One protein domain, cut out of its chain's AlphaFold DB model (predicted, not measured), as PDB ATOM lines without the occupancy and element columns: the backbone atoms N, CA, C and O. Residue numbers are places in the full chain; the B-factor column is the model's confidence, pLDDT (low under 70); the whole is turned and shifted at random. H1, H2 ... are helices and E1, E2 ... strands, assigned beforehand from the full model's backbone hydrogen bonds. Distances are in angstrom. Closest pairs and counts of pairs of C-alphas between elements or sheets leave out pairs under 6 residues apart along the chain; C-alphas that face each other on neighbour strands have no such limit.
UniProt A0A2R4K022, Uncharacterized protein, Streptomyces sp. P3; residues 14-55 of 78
ATOM      1  N   GLU A  14      40.864 -54.792 -41.138       93.06
ATOM      2  CA  GLU A  14      41.208 -54.688 -39.719       93.06
ATOM      3  C   GLU A  14      40.059 -55.169 -38.823       93.06
ATOM      4  O   GLU A  14      40.279 -55.901 -37.864       93.06
ATOM      5  N   CYS A  15      38.815 -54.797 -39.145       91.94
ATOM      6  CA  CYS A  15      37.643 -55.237 -38.387       91.94
ATOM      7  C   CYS A  15      37.316 -56.710 -38.635       91.94
ATOM      8  O   CYS A  15      36.911 -57.393 -37.703       91.94
ATOM      9  N   ALA A  16      37.493 -57.200 -39.863       90.50
ATOM     10  CA  ALA A  16      37.323 -58.614 -40.175       90.50
ATOM     11  C   ALA A  16      38.316 -59.469 -39.376       90.50
ATOM     12  O   ALA A  16      37.916 -60.449 -38.751       90.50
ATOM     13  N   LEU A  17      39.590 -59.062 -39.345       91.75
ATOM     14  CA  LEU A  17      40.629 -59.791 -38.623       91.75
ATOM     15  C   LEU A  17      40.437 -59.725 -37.105       91.75
ATOM     16  O   LEU A  17      40.646 -60.724 -36.432       91.75
ATOM     17  N   ALA A  18      39.953 -58.604 -36.571       92.81
ATOM     18  CA  ALA A  18      39.696 -58.460 -35.139       92.81
ATOM     19  C   ALA A  18      38.596 -59.382 -34.579       92.81
ATOM     20  O   ALA A  18      38.459 -59.501 -33.363       92.81
ATOM     21  N   HIS A  19      37.798 -60.030 -35.433       86.75
ATOM     22  CA  HIS A  19      36.871 -61.080 -35.002       86.75
ATOM     23  C   HIS A  19      37.559 -62.430 -34.761       86.75
ATOM     24  O   HIS A  19      36.947 -63.328 -34.181       86.75
ATOM     25  N   VAL A  20      38.810 -62.586 -35.201       89.12
ATOM     26  CA  VAL A  20      39.619 -63.778 -34.957       89.12
ATOM     27  C   VAL A  20      40.250 -63.668 -33.564       89.12
ATOM     28  O   VAL A  20      40.910 -62.664 -33.286       89.12
ATOM     29  N   PRO A  21      40.084 -64.682 -32.691       90.19
ATOM     30  CA  PRO A  21      40.702 -64.680 -31.370       90.19
ATOM     31  C   PRO A  21      42.216 -64.455 -31.440       90.19
ATOM     32  O   PRO A  21      42.906 -65.124 -32.214       90.19
ATOM     33  N   GLY A  22      42.725 -63.536 -30.622       93.62
ATOM     34  CA  GLY A  22      44.142 -63.160 -30.579       93.62
ATOM     35  C   GLY A  22      44.556 -62.037 -31.540       93.62
ATOM     36  O   GLY A  22      45.744 -61.728 -31.599       93.62
ATOM     37  N   TYR A  23      43.615 -61.442 -32.282       93.81
ATOM     38  CA  TYR A  23      43.839 -60.289 -33.172       93.81
ATOM     39  C   TYR A  23      42.953 -59.080 -32.824       93.81
ATOM     40  O   TYR A  23      42.745 -58.183 -33.643       93.81
ATOM     41  N   GLU A  24      42.379 -59.046 -31.623       92.88
ATOM     42  CA  GLU A  24      41.400 -58.039 -31.205       92.88
ATOM     43  C   GLU A  24      41.971 -56.611 -31.236       92.88
ATOM     44  O   GLU A  24      41.252 -55.640 -31.491       92.88
ATOM     45  N   ASP A  25      43.276 -56.473 -31.009       94.69
ATOM     46  CA  ASP A  25      44.010 -55.209 -31.008       94.69
ATOM     47  C   ASP A  25      44.080 -54.559 -32.398       94.69
ATOM     48  O   ASP A  25      44.048 -53.328 -32.512       94.69
ATOM     49  N   VAL A  26      44.065 -55.366 -33.465       94.94
ATOM     50  CA  VAL A  26      44.039 -54.889 -34.854       94.94
ATOM     51  C   VAL A  26      42.823 -53.994 -35.108       94.94
ATOM     52  O   VAL A  26      42.898 -53.072 -35.926       94.94
ATOM     53  N   HIS A  27      41.733 -54.163 -34.347       92.94
ATOM     54  CA  HIS A  27      40.557 -53.298 -34.437       92.94
ATOM     55  C   HIS A  27      40.895 -51.808 -34.264       92.94
ATOM     56  O   HIS A  27      40.333 -50.958 -34.958       92.94
ATOM     57  N   LEU A  28      41.851 -51.482 -33.386       91.56
ATOM     58  CA  LEU A  28      42.269 -50.104 -33.099       91.56
ATOM     59  C   LEU A  28      42.926 -49.420 -34.305       91.56
ATOM     60  O   LEU A  28      42.967 -48.190 -34.384       91.56
ATOM     61  N   SER A  29      43.396 -50.211 -35.270       94.00
ATOM     62  CA  SER A  29      44.001 -49.727 -36.509       94.00
ATOM     63  C   SER A  29      42.975 -49.424 -37.604       94.00
ATOM     64  O   SER A  29      43.341 -48.921 -38.665       94.00
ATOM     65  N   CYS A  30      41.679 -49.671 -37.379       92.19
ATOM     66  CA  CYS A  30      40.647 -49.357 -38.362       92.19
ATOM     67  C   CYS A  30      40.513 -47.837 -38.570       92.19
ATOM     68  O   CYS A  30      40.089 -47.086 -37.688       92.19
ATOM     69  N   ARG A  31      40.837 -47.368 -39.782       89.75
ATOM     70  CA  ARG A  31      40.731 -45.946 -40.177       89.75
ATOM     71  C   ARG A  31      39.633 -45.670 -41.203       89.75
ATOM     72  O   ARG A  31      39.444 -44.517 -41.596       89.75
ATOM     73  N   ARG A  32      38.869 -46.687 -41.620       91.12
ATOM     74  CA  ARG A  32      37.755 -46.550 -42.580       91.12
ATOM     75  C   ARG A  32      36.500 -45.976 -41.905       91.12
ATOM     76  O   ARG A  32      35.455 -46.610 -41.872       91.12
ATOM     77  N   LEU A  33      36.602 -44.776 -41.337       89.81
ATOM     78  CA  LEU A  33      35.529 -44.143 -40.550       89.81
ATOM     79  C   LEU A  33      34.527 -43.348 -41.400       89.81
ATOM     80  O   LEU A  33      33.439 -43.009 -40.942       89.81
ATOM     81  N   ARG A  34      34.900 -43.020 -42.636       89.94
ATOM     82  CA  ARG A  34      34.103 -42.220 -43.564       89.94
ATOM     83  C   ARG A  34      34.249 -42.755 -44.978       89.94
ATOM     84  O   ARG A  34      35.268 -43.361 -45.302       89.94
ATOM     85  N   ASP A  35      33.238 -42.497 -45.791       91.38
ATOM     86  CA  ASP A  35      33.272 -42.800 -47.213       91.38
ATOM     87  C   ASP A  35      34.245 -41.842 -47.915       91.38
ATOM     88  O   ASP A  35      34.242 -40.635 -47.653       91.38
ATOM     89  N   ILE A  36      35.101 -42.384 -48.781       90.38
ATOM     90  CA  ILE A  36      36.045 -41.615 -49.592       90.38
ATOM     91  C   ILE A  36      35.527 -41.635 -51.031       90.38
ATOM     92  O   ILE A  36      35.497 -42.709 -51.638       90.38
ATOM     93  N   PRO A  37      35.106 -40.488 -51.590       93.94
ATOM     94  CA  PRO A  37      34.625 -40.430 -52.962       93.94
ATOM     95  C   PRO A  37      35.769 -40.669 -53.947       93.94
ATOM     96  O   PRO A  37      36.904 -40.252 -53.715       93.94
ATOM     97  N   LEU A  38      35.458 -41.323 -55.064       95.19
ATOM     98  CA  LEU A  38      36.375 -41.456 -56.187       95.19
ATOM     99  C   LEU A  38      36.402 -40.134 -56.978       95.19
ATOM    100  O   LEU A  38      35.352 -39.714 -57.479       95.19
ATOM    101  N   PRO A  39      37.564 -39.465 -57.124       93.62
ATOM    102  CA  PRO A  39      37.665 -38.249 -57.927       93.62
ATOM    103  C   PRO A  39      37.197 -38.495 -59.363       93.62
ATOM    104  O   PRO A  39      37.554 -39.500 -59.969       93.62
ATOM    105  N   HIS A  40      36.379 -37.584 -59.896       93.69
ATOM    106  CA  HIS A  40      35.769 -37.680 -61.234       93.69
ATOM    107  C   HIS A  40      34.857 -38.904 -61.459       93.69
ATOM    108  O   HIS A  40      34.347 -39.093 -62.558       93.69
ATOM    109  N   GLY A  41      34.580 -39.701 -60.422       87.75
ATOM    110  CA  GLY A  41      33.802 -40.937 -60.514       87.75
ATOM    111  C   GLY A  41      32.283 -40.755 -60.487       87.75
ATOM    112  O   GLY A  41      31.579 -41.719 -60.218       87.75
ATOM    113  N   GLY A  42      31.759 -39.539 -60.673       89.31
ATOM    114  CA  GLY A  42      30.310 -39.303 -60.768       89.31
ATOM    115  C   GLY A  42      29.486 -39.738 -59.544       89.31
ATOM    116  O   GLY A  42      28.317 -40.073 -59.692       89.31
ATOM    117  N   GLY A  43      30.084 -39.762 -58.348       88.50
ATOM    118  CA  GLY A  43      29.421 -40.206 -57.113       88.50
ATOM    119  C   GLY A  43      29.789 -41.621 -56.653       88.50
ATOM    120  O   GLY A  43      29.304 -42.058 -55.610       88.50
ATOM    121  N   LEU A  44      30.669 -42.323 -57.373       92.56
ATOM    122  CA  LEU A  44      31.265 -43.573 -56.895       92.56
ATOM    123  C   LEU A  44      32.184 -43.342 -55.685       92.56
ATOM    124  O   LEU A  44      32.806 -42.286 -55.535       92.56
ATOM    125  N   LEU A  45      32.292 -44.361 -54.832       91.81
ATOM    126  CA  LEU A  45      33.176 -44.365 -53.669       91.81
ATOM    127  C   LEU A  45      34.436 -45.177 -53.974       91.81
ATOM    128  O   LEU A  45      34.352 -46.319 -54.411       91.81
ATOM    129  N   LEU A  46      35.602 -44.582 -53.722       91.19
ATOM    130  CA  LEU A  46      36.898 -45.257 -53.796       91.19
ATOM    131  C   LEU A  46      37.095 -46.178 -52.587       91.19
ATOM    132  O   LEU A  46      37.639 -47.271 -52.711       91.19
ATOM    133  N   VAL A  47      36.651 -45.730 -51.410       89.38
ATOM    134  CA  VAL A  47      36.687 -46.521 -50.177       89.38
ATOM    135  C   VAL A  47      35.377 -46.328 -49.434       89.38
ATOM    136  O   VAL A  47      35.002 -45.204 -49.101       89.38
ATOM    137  N   HIS A  48      34.702 -47.433 -49.130       89.50
ATOM    138  CA  HIS A  48      33.547 -47.427 -48.241       89.50
ATOM    139  C   HIS A  48      33.977 -47.322 -46.777       89.50
ATOM    140  O   HIS A  48      34.972 -47.922 -46.353       89.50
ATOM    141  N   ARG A  49      33.185 -46.601 -45.978       91.06
ATOM    142  CA  ARG A  49      33.298 -46.660 -44.519       91.06
ATOM    143  C   ARG A  49      33.047 -48.086 -44.034       91.06
ATOM    144  O   ARG A  49      32.187 -48.792 -44.559       91.06
ATOM    145  N   CYS A  50      33.753 -48.483 -42.986       90.88
ATOM    146  CA  CYS A  50      33.521 -49.752 -42.324       90.88
ATOM    147  C   CYS A  50      32.092 -49.766 -41.742       90.88
ATOM    148  O   CYS A  50      31.732 -48.849 -40.997       90.88
ATOM    149  N   PRO A  51      31.267 -50.783 -42.047       87.44
ATOM    150  CA  PRO A  51      29.906 -50.884 -41.523       87.44
ATOM    151  C   PRO A  51      29.856 -51.403 -40.075       87.44
ATOM    152  O   PRO A  51      28.762 -51.531 -39.521       87.44
ATOM    153  N   CYS A  52      31.011 -51.691 -39.461       87.06
ATOM    154  CA  CYS A  52      31.112 -52.140 -38.077       87.06
ATOM    155  C   CYS A  52      30.418 -51.147 -37.119       87.06
ATOM    156  O   CYS A  52      30.675 -49.938 -37.194       87.06
ATOM    157  N   PRO A  53      29.561 -51.624 -36.192       83.50
ATOM    158  CA  PRO A  53      28.827 -50.756 -35.273       83.50
ATOM    159  C   PRO A  53      29.738 -49.889 -34.395       83.50
ATOM    160  O   PRO A  53      29.335 -48.783 -34.043       83.50
ATOM    161  N   CYS A  54      30.970 -50.329 -34.112       84.06
ATOM    162  CA  CYS A  54      31.963 -49.578 -33.334       84.06
ATOM    163  C   CYS A  54      32.338 -48.226 -33.962       84.06
ATOM    164  O   CYS A  54      32.726 -47.301 -33.254       84.06
ATOM    165  N   HIS A  55      32.208 -48.094 -35.286       84.25
ATOM    166  CA  HIS A  55      32.553 -46.875 -36.023       84.25
ATOM    167  C   HIS A  55      31.332 -46.122 -36.546       84.25
ATOM    168  O   HIS A  55      31.471 -45.112 -37.238       84.25
TER     169      HIS A  55
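AT A GLANCE: This is residues 14 to 55 of the 78 residues of an uncharacterized protein of Streptomyces sp. P3 (UniProt A0A2R4K022). With little regular structure, this is a rod: two short helices, H1 and H2, pack together at one end, and the chain then runs out to the other end and folds back, the strand E1 on its return beside residues 36 to 37. The 42 printed residues hold H1, H2 and E1 in that order, a mixed class with 13 residues in named elements. The whole is loose, with a radius of gyration of the C-alphas of 12.8 A and spans of 41 by 14 by 12 A.

IN THESE COORDINATES: H1, residues 14 to 17, begins at C-alpha 14 (41.208, -54.688, -39.719) and measures 5.3 A. H2, residues 24 to 29, measures 10.2 A. E1, residues 45 to 47, measures 5.4 A and ends at C-alpha 47 (36.687, -46.521, -50.177).

HOW THE PARTS SIT: H1 and H2 touch, their closest C-alphas, of Cys 15 and His 27, 5.3 A apart. E1 is apart from both helices. It pairs with no named strand, but residues 36 to 37 pair antiparallel with it. H1 is too short for an O i to N i+4 pair; H2 has 0 of 2 within hydrogen-bond range, but 3 of 3 O i to N i+3 pairs.

THE WHOLE: The farthest C-alphas, of Gly 22 and Gly 42, are 40.9 A apart. The H2 to E1 link is long, 15 residues. The printed part has no cut, and no printed residue is under 70 in pLDDT.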